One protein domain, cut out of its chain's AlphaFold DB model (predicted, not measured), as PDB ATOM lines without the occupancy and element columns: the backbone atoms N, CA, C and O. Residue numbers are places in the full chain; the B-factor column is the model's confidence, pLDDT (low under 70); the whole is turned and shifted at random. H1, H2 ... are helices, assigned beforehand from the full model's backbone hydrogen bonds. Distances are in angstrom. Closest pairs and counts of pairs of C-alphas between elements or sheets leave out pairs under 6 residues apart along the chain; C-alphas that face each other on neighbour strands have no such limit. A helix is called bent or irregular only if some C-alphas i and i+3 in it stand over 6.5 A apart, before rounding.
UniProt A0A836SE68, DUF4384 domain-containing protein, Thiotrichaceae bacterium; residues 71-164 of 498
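What this domain is: This is residues 71 to 164 of the 498 residues of the protein "DUF4384 domain-containing protein" of Thiotrichaceae bacterium (UniProt A0A836SE68). Picture a helical domain gathered round H1b, the second arm of the bent helix H1: H2, H3 and H5 pack on this core arm from different sides, each crossing it steeply. The other arm, H1a, turns off from it at a steep tilt and runs near H5, while the short H4 sits close to H3 and H2. The printed part has 94 residues, with five named helices in the order H1, H2, H3, H4, H5 and no named strand, and its class is all helix. It is compact, with a radius of gyration of the C-alphas of 12.5 A, and elongated in outline, spanning 36 by 23 by 22 A.

Where its parts are: Start with the longest helix, H1, residues 80 to 105. By its hydrogen bonds it was assigned as one helix, but it is bent: C-alphas 93 and 96 are 9.3 A apart. Find C-alpha 80 at (88.509, -67.028, 14.607); from there H1a, residues 80 to 93, runs 19.9 A. H1b, residues 96 to 105, runs 14.4 A to C-alpha 105 at (99.718, -54.012, 1.879). Look next for H2 at residues 113 to 122, 14.4 A long, H3 at residues 134 to 142, 12.5 A, and H4 at residues 144 to 148, 6.1 A. H5, residues 153 to 162, runs 14.3 A and ends at C-alpha 162 at (90.540, -62.912, 0.790).

How they stand to each other: Taken whole, H1 is the hub, touching three helices, H2, H3 and H5, through H1b, and the helix packing is mostly crossed, with 0 of the 3 pairs that touch at a shallow tilt. H1b touches H3 at a steep tilt of 57 degrees, the same way; their closest C-alphas, of Ala 98 and Asn 136, are 5.4 A apart. H1b touches H2 at a steep tilt of 53 degrees, opposite ways, closest at the C-alphas of Cys 105 and Thr 116, 6.2 A. H1b touches H5 at a steep tilt of 49 degrees, opposite ways, closest at the C-alphas of Ser 103 and Leu 159, 5.1 A. H1a and H5 are near each other, with 7 pairs of C-alphas within 10 A. H4 is close to but not clearly touching H3, closest at the C-alphas of Ala 141 and Arg 147, 6.0 A. In H1a, H1b, H2, H3, H4 and H5 every O i to N i+4 pair is within hydrogen-bond range.

The domain as a whole: The two C-alphas farthest apart, of His 76 and Gly 128, are 36.8 A apart. The printed part has no cut. The link from H2 to H3 is long, with 11 residues. The mean pLDDT of the printed part is 83.5; residues 71, 74 to 76 and 109 are under 70.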
ATOM      1  N   TRP A  71      96.572 -55.664  21.173       61.56
ATOM      2  CA  TRP A  71      96.325 -57.100  20.959       61.56
ATOM      3  C   TRP A  71      96.398 -57.467  19.471       61.56
ATOM      4  O   TRP A  71      96.973 -58.476  19.065       61.56
ATOM      5  N   TRP A  72      95.904 -56.575  18.615       71.44
ATOM      6  CA  TRP A  72      95.911 -56.762  17.165       71.44
ATOM      7  C   TRP A  72      97.303 -56.653  16.529       71.44
ATOM      8  O   TRP A  72      97.442 -56.887  15.328       71.44
ATOM      9  N   LEU A  73      98.334 -56.314  17.308       71.12
ATOM     10  CA  LEU A  73      99.740 -56.292  16.894       71.12
ATOM     11  C   LEU A  73     100.498 -57.548  17.349       71.12
ATOM     12  O   LEU A  73     101.695 -57.668  17.088       71.12
ATOM     13  N   GLU A  74      99.847 -58.488  18.032       65.25
ATOM     14  CA  GLU A  74     100.501 -59.695  18.529       65.25
ATOM     15  C   GLU A  74     100.804 -60.708  17.425       65.25
ATOM     16  O   GLU A  74     100.195 -60.718  16.357       65.25
ATOM     17  N   ARG A  75     101.763 -61.606  17.683       63.47
ATOM     18  CA  ARG A  75     102.130 -62.673  16.736       63.47
ATOM     19  C   ARG A  75     101.107 -63.808  16.692       63.47
ATOM     20  O   ARG A  75     101.012 -64.471  15.658       63.47
ATOM     21  N   HIS A  76     100.378 -64.032  17.783       63.03
ATOM     22  CA  HIS A  76      99.366 -65.078  17.880       63.03
ATOM     23  C   HIS A  76      98.028 -64.577  17.340       63.03
ATOM     24  O   HIS A  76      97.659 -63.422  17.524       63.03
ATOM     25  N   ALA A  77      97.333 -65.451  16.613       71.19
ATOM     26  CA  ALA A  77      96.036 -65.119  16.048       71.19
ATOM     27  C   ALA A  77      94.974 -65.137  17.157       71.19
ATOM     28  O   ALA A  77      94.924 -66.112  17.910       71.19
ATOM     29  N   PRO A  78      94.084 -64.136  17.228       74.88
ATOM     30  CA  PRO A  78      92.928 -64.209  18.104       74.88
ATOM     31  C   PRO A  78      91.964 -65.302  17.627       74.88
ATOM     32  O   PRO A  78      92.020 -65.763  16.481       74.88
ATOM     33  N   ALA A  79      91.032 -65.694  18.499       75.38
ATOM     34  CA  ALA A  79      89.987 -66.653  18.156       75.38
ATOM     35  C   ALA A  79      89.283 -66.265  16.841       75.38
ATOM     36  O   ALA A  79      88.951 -65.097  16.614       75.38
ATOM     37  N   ARG A  80      89.009 -67.252  15.977       75.69
ATOM     38  CA  ARG A  80      88.509 -67.028  14.607       75.69
ATOM     39  C   ARG A  80      87.246 -66.157  14.549       75.69
ATOM     40  O   ARG A  80      87.117 -65.342  13.637       75.69
ATOM     41  N   ALA A  81      86.347 -66.302  15.524       73.00
ATOM     42  CA  ALA A  81      85.142 -65.481  15.641       73.00
ATOM     43  C   ALA A  81      85.474 -63.996  15.881       73.00
ATOM     44  O   ALA A  81      84.994 -63.141  15.145       73.00
ATOM     45  N   LYS A  82      86.372 -63.699  16.834       79.62
ATOM     46  CA  LYS A  82      86.835 -62.330  17.129       79.62
ATOM     47  C   LYS A  82      87.565 -61.710  15.936       79.62
ATOM     48  O   LYS A  82      87.318 -60.559  15.599       79.62
ATOM     49  N   MET A  83      88.419 -62.484  15.259       84.44
ATOM     50  CA  MET A  83      89.120 -62.031  14.050       84.44
ATOM     51  C   MET A  83      88.151 -61.668  12.914       84.44
ATOM     52  O   MET A  83      88.355 -60.671  12.228       84.44
ATOM     53  N   THR A  84      87.109 -62.477  12.706       85.75
ATOM     54  CA  THR A  84      86.116 -62.239  11.644       85.75
ATOM     55  C   THR A  84      85.308 -60.976  11.927       85.75
ATOM     56  O   THR A  84      85.121 -60.158  11.032       85.75
ATOM     57  N   GLU A  85      84.890 -60.790  13.177       86.56
ATOM     58  CA  GLU A  85      84.150 -59.599  13.592       86.56
ATOM     59  C   GLU A  85      85.003 -58.323  13.491       86.56
ATOM     60  O   GLU A  85      84.532 -57.307  12.986       86.56
ATOM     61  N   LEU A  86      86.282 -58.382  13.886       87.69
ATOM     62  CA  LEU A  86      87.209 -57.266  13.687       87.69
ATOM     63  C   LEU A  86      87.315 -56.887  12.210       87.69
ATOM     64  O   LEU A  86      87.180 -55.718  11.864       87.69
ATOM     65  N   LEU A  87      87.610 -57.861  11.342       91.38
ATOM     66  CA  LEU A  87      87.830 -57.587   9.922       91.38
ATOM     67  C   LEU A  87      86.585 -57.022   9.251       91.38
ATOM     68  O   LEU A  87      86.724 -56.157   8.392       91.38
ATOM     69  N   LYS A  88      85.397 -57.446   9.691       90.62
ATOM     70  CA  LYS A  88      84.131 -56.855   9.266       90.62
ATOM     71  C   LYS A  88      84.044 -55.377   9.649       90.62
ATOM     72  O   LYS A  88      83.799 -54.553   8.783       90.62
ATOM     73  N   GLN A  89      84.341 -55.013  10.896       89.94
ATOM     74  CA  GLN A  89      84.325 -53.602  11.311       89.94
ATOM     75  C   GLN A  89      85.392 -52.763  10.607       89.94
ATOM     76  O   GLN A  89      85.154 -51.604  10.277       89.94
ATOM     77  N   VAL A  90      86.579 -53.331  10.380       92.31
ATOM     78  CA  VAL A  90      87.637 -52.671   9.605       92.31
ATOM     79  C   VAL A  90      87.177 -52.450   8.167       92.31
ATOM     80  O   VAL A  90      87.410 -51.372   7.628       92.31
ATOM     81  N   HIS A  91      86.512 -53.431   7.557       92.44
ATOM     82  CA  HIS A  91      85.911 -53.301   6.230       92.44
ATOM     83  C   HIS A  91      84.828 -52.218   6.209       92.44
ATOM     84  O   HIS A  91      84.944 -51.291   5.413       92.44
ATOM     85  N   ASP A  92      83.891 -52.231   7.158       89.50
ATOM     86  CA  ASP A  92      82.831 -51.220   7.281       89.50
ATOM     87  C   ASP A  92      83.400 -49.796   7.473       89.50
ATOM     88  O   ASP A  92      82.866 -48.818   6.942       89.50
ATOM     89  N   PHE A  93      84.505 -49.659   8.215       88.94
ATOM     90  CA  PHE A  93      85.186 -48.381   8.447       88.94
ATOM     91  C   PHE A  93      85.959 -47.878   7.219       88.94
ATOM     92  O   PHE A  93      85.924 -46.686   6.897       88.94
ATOM     93  N   LEU A  94      86.694 -48.771   6.553       90.25
ATOM     94  CA  LEU A  94      87.519 -48.431   5.396       90.25
ATOM     95  C   LEU A  94      86.675 -48.232   4.129       90.25
ATOM     96  O   LEU A  94      86.973 -47.345   3.327       90.25
ATOM     97  N   GLY A  95      85.621 -49.026   3.959       90.25
ATOM     98  CA  GLY A  95      84.952 -49.244   2.681       90.25
ATOM     99  C   GLY A  95      85.764 -50.153   1.750       90.25
ATOM    100  O   GLY A  95      86.934 -50.445   1.997       90.25
ATOM    101  N   GLU A  96      85.143 -50.578   0.648       89.62
ATOM    102  CA  GLU A  96      85.703 -51.572  -0.285       89.62
ATOM    103  C   GLU A  96      87.092 -51.193  -0.823       89.62
ATOM    104  O   GLU A  96      88.035 -51.984  -0.760       89.62
ATOM    105  N   ASP A  97      87.255 -49.958  -1.302       90.44
ATOM    106  CA  ASP A  97      88.495 -49.519  -1.951       90.44
ATOM    107  C   ASP A  97      89.671 -49.446  -0.967       90.44
ATOM    108  O   ASP A  97      90.765 -49.957  -1.231       90.44
ATOM    109  N   ALA A  98      89.465 -48.832   0.202       90.31
ATOM    110  CA  ALA A  98      90.517 -48.744   1.208       90.31
ATOM    111  C   ALA A  98      90.792 -50.109   1.858       90.31
ATOM    112  O   ALA A  98      91.942 -50.383   2.207       90.31
ATOM    113  N   TYR A  99      89.796 -50.997   1.956       93.75
ATOM    114  CA  TYR A  99      90.007 -52.374   2.400       93.75
ATOM    115  C   TYR A  99      90.812 -53.194   1.384       93.75
ATOM    116  O   TYR A  99      91.694 -53.976   1.758       93.75
ATOM    117  N   TYR A 100      90.590 -52.974   0.088       93.62
ATOM    118  CA  TYR A 100      91.423 -53.574  -0.946       93.62
ATOM    119  C   TYR A 100      92.873 -53.075  -0.849       93.62
ATOM    120  O   TYR A 100      93.811 -53.875  -0.883       93.62
ATOM    121  N   TRP A 101      93.083 -51.774  -0.631       94.31
ATOM    122  CA  TRP A 101      94.426 -51.225  -0.418       94.31
ATOM    123  C   TRP A 101      95.093 -51.784   0.851       94.31
ATOM    124  O   TRP A 101      96.277 -52.137   0.838       94.31
ATOM    125  N   PHE A 102      94.329 -51.930   1.932       94.88
ATOM    126  CA  PHE A 102      94.781 -52.579   3.159       94.88
ATOM    127  C   PHE A 102      95.254 -54.015   2.899       94.88
ATOM    128  O   PHE A 102      96.370 -54.380   3.279       94.88
ATOM    129  N   SER A 103      94.456 -54.791   2.166       94.12
ATOM    130  CA  SER A 103      94.776 -56.168   1.781       94.12
ATOM    131  C   SER A 103      95.983 -56.241   0.840       94.12
ATOM    132  O   SER A 103      96.830 -57.122   0.974       94.12
ATOM    133  N   ALA A 104      96.150 -55.269  -0.060       91.69
ATOM    134  CA  ALA A 104      97.336 -55.175  -0.909       91.69
ATOM    135  C   ALA A 104      98.628 -54.996  -0.097       91.69
ATOM    136  O   ALA A 104      99.653 -55.608  -0.409       91.69
ATOM    137  N   CYS A 105      98.578 -54.209   0.982       90.50
ATOM    138  CA  CYS A 105      99.718 -54.012   1.879       90.50
ATOM    139  C   CYS A 105     100.104 -55.294   2.641       90.50
ATOM    140  O   CYS A 105     101.254 -55.435   3.058       90.50
ATOM    141  N   ALA A 106      99.185 -56.255   2.775       91.50
ATOM    142  CA  ALA A 106      99.454 -57.547   3.394       91.50
ATOM    143  C   ALA A 106     100.288 -58.496   2.521       91.50
ATOM    144  O   ALA A 106     100.856 -59.453   3.046       91.50
ATOM    145  N   VAL A 107     100.409 -58.254   1.209       86.12
ATOM    146  CA  VAL A 107     101.160 -59.146   0.305       86.12
ATOM    147  C   VAL A 107     102.667 -59.079   0.575       86.12
ATOM    148  O   VAL A 107     103.336 -60.112   0.608       86.12
ATOM    149  N   TYR A 108     103.223 -57.895   0.858       77.75
ATOM    150  CA  TYR A 108     104.665 -57.721   1.091       77.75
ATOM    151  C   TYR A 108     105.024 -57.734   2.588       77.75
ATOM    152  O   TYR A 108     104.397 -56.967   3.309       77.75
ATOM    153  N   PRO A 109     105.991 -58.553   3.072       65.81
ATOM    154  CA  PRO A 109     106.277 -58.810   4.500       65.81
ATOM    155  C   PRO A 109     106.364 -57.599   5.426       65.81
ATOM    156  O   PRO A 109     105.874 -57.655   6.554       65.81
ATOM    157  N   GLU A 110     106.959 -56.509   4.956       70.00
ATOM    158  CA  GLU A 110     107.170 -55.309   5.760       70.00
ATOM    159  C   GLU A 110     106.160 -54.216   5.416       70.00
ATOM    160  O   GLU A 110     105.982 -53.853   4.251       70.00
ATOM    161  N   LEU A 111     105.548 -53.620   6.440       78.50
ATOM    162  CA  LEU A 111     104.634 -52.502   6.253       78.50
ATOM    163  C   LEU A 111     105.415 -51.183   6.249       78.50
ATOM    164  O   LEU A 111     105.685 -50.587   7.289       78.50
ATOM    165  N   ARG A 112     105.799 -50.726   5.056       76.62
ATOM    166  CA  ARG A 112     106.562 -49.483   4.873       76.62
ATOM    167  C   ARG A 112     105.711 -48.412   4.211       76.62
ATOM    168  O   ARG A 112     105.139 -48.649   3.155       76.62
ATOM    169  N   TRP A 113     105.738 -47.197   4.757       77.75
ATOM    170  CA  TRP A 113     104.926 -46.075   4.271       77.75
ATOM    171  C   TRP A 113     105.043 -45.809   2.761       77.75
ATOM    172  O   TRP A 113     104.048 -45.684   2.058       77.75
ATOM    173  N   HIS A 114     106.268 -45.793   2.233       75.62
ATOM    174  CA  HIS A 114     106.509 -45.570   0.805       75.62
ATOM    175  C   HIS A 114     105.911 -46.680  -0.069       75.62
ATOM    176  O   HIS A 114     105.433 -46.413  -1.169       75.62
ATOM    177  N   LEU A 115     105.920 -47.921   0.427       80.81
ATOM    178  CA  LEU A 115     105.310 -49.052  -0.259       80.81
ATOM    179  C   LEU A 115     103.783 -48.945  -0.228       80.81
ATOM    180  O   LEU A 115     103.146 -49.168  -1.254       80.81
ATOM    181  N   THR A 116     103.218 -48.536   0.910       86.06
ATOM    182  CA  THR A 116     101.789 -48.241   1.051       86.06
ATOM    183  C   THR A 116     101.345 -47.230  -0.005       86.06
ATOM    184  O   THR A 116     100.455 -47.536  -0.796       86.06
ATOM    185  N   LEU A 117     102.010 -46.069  -0.091       85.12
ATOM    186  CA  LEU A 117     101.694 -45.024  -1.078       85.12
ATOM    187  C   LEU A 117     101.864 -45.507  -2.522       85.12
ATOM    188  O   LEU A 117     101.014 -45.236  -3.373       85.12
ATOM    189  N   TYR A 118     102.937 -46.253  -2.799       83.75
ATOM    190  CA  TYR A 118     103.172 -46.819  -4.121       83.75
ATOM    191  C   TYR A 118     102.024 -47.739  -4.544       83.75
ATOM    192  O   TYR A 118     101.447 -47.532  -5.614       83.75
ATOM    193  N   LEU A 119     101.645 -48.698  -3.697       87.12
ATOM    194  CA  LEU A 119     100.549 -49.625  -3.982       87.12
ATOM    195  C   LEU A 119      99.232 -48.878  -4.219       87.12
ATOM    196  O   LEU A 119      98.560 -49.154  -5.211       87.12
ATOM    197  N   GLY A 120      98.920 -47.869  -3.400       87.44
ATOM    198  CA  GLY A 120      97.719 -47.049  -3.580       87.44
ATOM    199  C   GLY A 120      97.700 -46.271  -4.901       87.44
ATOM    200  O   GLY A 120      96.641 -46.072  -5.490       87.44
ATOM    201  N   SER A 121      98.871 -45.850  -5.392       87.31
ATOM    202  CA  SER A 121      98.999 -45.124  -6.665       87.31
ATOM    203  C   SER A 121      98.910 -46.025  -7.904       87.31
ATOM    204  O   SER A 121      98.478 -45.574  -8.969       87.31
ATOM    205  N   GLN A 122      99.369 -47.279  -7.793       85.81
ATOM    206  CA  GLN A 122      99.450 -48.210  -8.922       85.81
ATOM    207  C   GLN A 122      98.186 -49.042  -9.091       85.81
ATOM    208  O   GLN A 122      97.800 -49.345 -10.221       85.81
ATOM    209  N   ILE A 123      97.567 -49.437  -7.981       87.31
ATOM    210  CA  ILE A 123      96.384 -50.282  -8.001       87.31
ATOM    211  C   ILE A 123      95.162 -49.405  -8.258       87.31
ATOM    212  O   ILE A 123      95.023 -48.312  -7.704       87.31
ATOM    213  N   LYS A 124      94.290 -49.900  -9.132       86.38
ATOM    214  CA  LYS A 124      93.042 -49.243  -9.495       86.38
ATOM    215  C   LYS A 124      91.846 -50.017  -8.958       86.38
ATOM    216  O   LYS A 124      91.914 -51.240  -8.832       86.38
ATOM    217  N   THR A 125      90.774 -49.291  -8.670       81.19
ATOM    218  CA  THR A 125      89.450 -49.840  -8.373       81.19
ATOM    219  C   THR A 125      88.843 -50.486  -9.617       81.19
ATOM    220  O   THR A 125      89.329 -50.287 -10.737       81.19
ATOM    221  N   SER A 126      87.747 -51.223  -9.432       73.88
ATOM    222  CA  SER A 126      86.937 -51.774 -10.529       73.88
ATOM    223  C   SER A 126      86.477 -50.695 -11.518       73.88
ATOM    224  O   SER A 126      86.400 -50.949 -12.718       73.88
ATOM    225  N   ASP A 127      86.273 -49.469 -11.028       76.50
ATOM    226  CA  ASP A 127      85.861 -48.303 -11.818       76.50
ATOM    227  C   ASP A 127      87.042 -47.557 -12.471       76.50
ATOM    228  O   ASP A 127      86.863 -46.558 -13.167       76.50
ATOM    229  N   GLY A 128      88.277 -48.027 -12.262       77.81
ATOM    230  CA  GLY A 128      89.493 -47.481 -12.872       77.81
ATOM    231  C   GLY A 128      90.133 -46.300 -12.132       77.81
ATOM    232  O   GLY A 128      91.165 -45.792 -12.598       77.81
ATOM    233  N   ASN A 129      89.578 -45.898 -10.986       82.25
ATOM    234  CA  ASN A 129      90.123 -44.857 -10.111       82.25
ATOM    235  C   ASN A 129      91.312 -45.388  -9.299       82.25
ATOM    236  O   ASN A 129      91.426 -46.587  -9.064       82.25
ATOM    237  N   GLN A 130      92.226 -44.513  -8.880       84.19
ATOM    238  CA  GLN A 130      93.324 -44.905  -7.985       84.19
ATOM    239  C   GLN A 130      92.805 -45.119  -6.559       84.19
ATOM    240  O   GLN A 130      91.928 -44.386  -6.108       84.19
ATOM    241  N   LEU A 131      93.385 -46.082  -5.835       85.69
ATOM    242  CA  LEU A 131      93.046 -46.312  -4.422       85.69
ATOM    243  C   LEU A 131      93.556 -45.190  -3.505       85.69
ATOM    244  O   LEU A 131      92.959 -44.919  -2.459       85.69
ATOM    245  N   LEU A 132      94.658 -44.542  -3.900       86.81
ATOM    246  CA  LEU A 132      95.253 -43.408  -3.198       86.81
ATOM    247  C   LEU A 132      94.347 -42.175  -3.297       86.81
ATOM    248  O   LEU A 132      94.401 -41.415  -4.262       86.81
ATOM    249  N   THR A 133      93.568 -41.955  -2.246       85.06
ATOM    250  CA  THR A 133      92.862 -40.701  -1.970       85.06
ATOM    251  C   THR A 133      93.256 -40.207  -0.580       85.06
ATOM    252  O   THR A 133      93.657 -41.003   0.274       85.06
ATOM    253  N   ASN A 134      93.150 -38.898  -0.329       79.56
ATOM    254  CA  ASN A 134      93.483 -38.328   0.982       79.56
ATOM    255  C   ASN A 134      92.611 -38.923   2.104       79.56
ATOM    256  O   ASN A 134      93.117 -39.182   3.193       79.56
ATOM    257  N   ASP A 135      91.331 -39.197   1.826       81.31
ATOM    258  CA  ASP A 135      90.403 -39.799   2.792       81.31
ATOM    259  C   ASP A 135      90.764 -41.260   3.110       81.31
ATOM    260  O   ASP A 135      90.931 -41.619   4.277       81.31
ATOM    261  N   ASN A 136      90.995 -42.086   2.082       87.31
ATOM    262  CA  ASN A 136      91.404 -43.483   2.269       87.31
ATOM    263  C   ASN A 136      92.749 -43.577   2.998       87.31
ATOM    264  O   ASN A 136      92.926 -44.416   3.881       87.31
ATOM    265  N   LEU A 137      93.692 -42.692   2.661       87.00
ATOM    266  CA  LEU A 137      94.994 -42.634   3.315       87.00
ATOM    267  C   LEU A 137      94.868 -42.254   4.795       87.00
ATOM    268  O   LEU A 137      95.508 -42.887   5.636       87.00
ATOM    269  N   ALA A 138      94.031 -41.266   5.123       82.81
ATOM    270  CA  ALA A 138      93.769 -40.875   6.505       82.81
ATOM    271  C   ALA A 138      93.131 -42.025   7.300       82.81
ATOM    272  O   ALA A 138      93.584 -42.327   8.404       82.81
ATOM    273  N   LYS A 139      92.144 -42.723   6.724       87.06
ATOM    274  CA  LYS A 139      91.521 -43.905   7.340       87.06
ATOM    275  C   LYS A 139      92.532 -45.025   7.599       87.06
ATOM    276  O   LYS A 139      92.590 -45.536   8.716       87.06
ATOM    277  N   LEU A 140      93.376 -45.362   6.621       90.12
ATOM    278  CA  LEU A 140      94.428 -46.373   6.795       90.12
ATOM    279  C   LEU A 140      95.434 -45.975   7.878       90.12
ATOM    280  O   LEU A 140      95.767 -46.797   8.728       90.12
ATOM    281  N   ALA A 141      95.875 -44.714   7.892       87.25
ATOM    282  CA  ALA A 141      96.833 -44.206   8.872       87.25
ATOM    283  C   ALA A 141      96.307 -44.238  10.319       87.25
ATOM    284  O   ALA A 141      97.105 -44.220  11.255       87.25
ATOM    285  N   ARG A 142      94.984 -44.310  10.521       84.44
ATOM    286  CA  ARG A 142      94.367 -44.456  11.850       84.44
ATOM    287  C   ARG A 142      94.407 -45.884  12.386       84.44
ATOM    288  O   ARG A 142      94.340 -46.065  13.601       84.44
ATOM    289  N   LEU A 143      94.519 -46.889  11.519       89.06
ATOM    290  CA  LEU A 143      94.587 -48.284  11.950       89.06
ATOM    291  C   LEU A 143      95.901 -48.556  12.696       89.06
ATOM    292  O   LEU A 143      96.958 -48.073  12.272       89.06
ATOM    293  N   PRO A 144      95.884 -49.384  13.758       84.81
ATOM    294  CA  PRO A 144      97.069 -49.629  14.577       84.81
ATOM    295  C   PRO A 144      98.242 -50.161  13.743       84.81
ATOM    296  O   PRO A 144      99.365 -49.692  13.896       84.81
ATOM    297  N   TRP A 145      97.994 -51.053  12.781       88.06
ATOM    298  CA  TRP A 145      99.059 -51.633  11.957       88.06
ATOM    299  C   TRP A 145      99.879 -50.582  11.206       88.06
ATOM    300  O   TRP A 145     101.104 -50.664  11.197       88.06
ATOM    301  N   PHE A 146      99.232 -49.556  10.643       84.81
ATOM    302  CA  PHE A 146      99.922 -48.475   9.932       84.81
ATOM    303  C   PHE A 146     100.568 -47.472  10.884       84.81
ATOM    304  O   PHE A 146     101.649 -46.976  10.573       84.81
ATOM    305  N   ARG A 147      99.967 -47.223  12.056       79.75
ATOM    306  CA  ARG A 147     100.571 -46.378  13.099       79.75
ATOM    307  C   ARG A 147     101.884 -46.956  13.623       79.75
ATOM    308  O   ARG A 147     102.834 -46.209  13.829       79.75
ATOM    309  N   TYR A 148     101.937 -48.273  13.818       73.50
ATOM    310  CA  TYR A 148     103.117 -48.970  14.340       73.50
ATOM    311  C   TYR A 148     104.043 -49.526  13.246       73.50
ATOM    312  O   TYR A 148     105.118 -50.030  13.561       73.50
ATOM    313  N   GLY A 149     103.651 -49.455  11.970       75.44
ATOM    314  CA  GLY A 149     104.436 -49.996  10.855       75.44
ATOM    315  C   GLY A 149     104.604 -51.519  10.904       75.44
ATOM    316  O   GLY A 149     105.582 -52.055  10.385       75.44
ATOM    317  N   TYR A 150     103.670 -52.229  11.541       78.88
ATOM    318  CA  TYR A 150     103.745 -53.674  11.738       78.88
ATOM    319  C   TYR A 150     102.395 -54.339  11.483       78.88
ATOM    320  O   TYR A 150     101.380 -53.950  12.055       78.88
ATOM    321  N   MET A 151     102.398 -55.382  10.651       82.88
ATOM    322  CA  MET A 151     101.222 -56.200  10.357       82.88
ATOM    323  C   MET A 151     101.529 -57.674  10.676       82.88
ATOM    324  O   MET A 151     102.382 -58.264  10.006       82.88
ATOM    325  N   PRO A 152     100.866 -58.292  11.673       80.94
ATOM    326  CA  PRO A 152     101.145 -59.671  12.060       80.94
ATOM    327  C   PRO A 152     100.898 -60.705  10.961       80.94
ATOM    328  O   PRO A 152      99.998 -60.570  10.133       80.94
ATOM    329  N   ASN A 153     101.631 -61.819  11.016       77.31
ATOM    330  CA  ASN A 153     101.511 -62.897  10.031       77.31
ATOM    331  C   ASN A 153     100.118 -63.533   9.983       77.31
ATOM    332  O   ASN A 153      99.699 -63.976   8.920       77.31
ATOM    333  N   TRP A 154      99.393 -63.633  11.098       85.25
ATOM    334  CA  TRP A 154      98.025 -64.164  11.068       85.25
ATOM    335  C   TRP A 154      97.081 -63.259  10.268       85.25
ATOM    336  O   TRP A 154      96.318 -63.758   9.446       85.25
ATOM    337  N   LEU A 155      97.204 -61.942  10.439       88.94
ATOM    338  CA  LEU A 155      96.384 -60.953   9.750       88.94
ATOM    339  C   LEU A 155      96.726 -60.910   8.269       88.94
ATOM    340  O   LEU A 155      95.839 -60.981   7.424       88.94
ATOM    341  N   ARG A 156      98.025 -60.869   7.959       88.81
ATOM    342  CA  ARG A 156      98.510 -60.869   6.580       88.81
ATOM    343  C   ARG A 156      97.960 -62.049   5.796       88.81
ATOM    344  O   ARG A 156      97.427 -61.869   4.712       88.81
ATOM    345  N   ARG A 157      98.080 -63.253   6.365       82.62
ATOM    346  CA  ARG A 157      97.571 -64.483   5.751       82.62
ATOM    347  C   ARG A 157      96.083 -64.379   5.473       82.62
ATOM    348  O   ARG A 157      95.669 -64.618   4.350       82.62
ATOM    349  N   ARG A 158      95.312 -63.935   6.467       88.19
ATOM    350  CA  ARG A 158      93.864 -63.800   6.334       88.19
ATOM    351  C   ARG A 158      93.460 -62.830   5.220       88.19
ATOM    352  O   ARG A 158      92.575 -63.177   4.453       88.19
ATOM    353  N   LEU A 159      94.124 -61.676   5.125       91.88
ATOM    354  CA  LEU A 159      93.869 -60.669   4.088       91.88
ATOM    355  C   LEU A 159      94.287 -61.155   2.698       91.88
ATOM    356  O   LEU A 159      93.577 -60.934   1.726       91.88
ATOM    357  N   VAL A 160      95.429 -61.843   2.595       88.19
ATOM    358  CA  VAL A 160      95.889 -62.428   1.327       88.19
ATOM    359  C   VAL A 160      94.942 -63.533   0.854       88.19
ATOM    360  O   VAL A 160      94.658 -63.606  -0.337       88.19
ATOM    361  N   ASP A 161      94.413 -64.347   1.770       86.50
ATOM    362  CA  ASP A 161      93.445 -65.404   1.455       86.50
ATOM    363  C   ASP A 161      92.091 -64.851   0.960       86.50
ATOM    364  O   ASP A 161      91.328 -65.581   0.328       86.50
ATOM    365  N   GLU A 162      91.771 -63.583   1.243       87.69
ATOM    366  CA  GLU A 162      90.540 -62.912   0.790       87.69
ATOM    367  C   GLU A 162      90.680 -62.235  -0.578       87.69
ATOM    368  O   GLU A 162      89.671 -61.882  -1.193       87.69
ATOM    369  N   LEU A 163      91.904 -62.078  -1.090       88.75
ATOM    370  CA  LEU A 163      92.134 -61.490  -2.405       88.75
ATOM    371  C   LEU A 163      91.635 -62.420  -3.514       88.75
ATOM    372  O   LEU A 163      91.960 -63.609  -3.567       88.75
ATOM    373  N   SER A 164      90.911 -61.854  -4.479       90.31
ATOM    374  CA  SER A 164      90.634 -62.562  -5.730       90.31
ATOM    375  C   SER A 164      91.930 -62.820  -6.512       90.31
ATOM    376  O   SER A 164      92.930 -62.110  -6.379       90.31
TER     377      SER A 164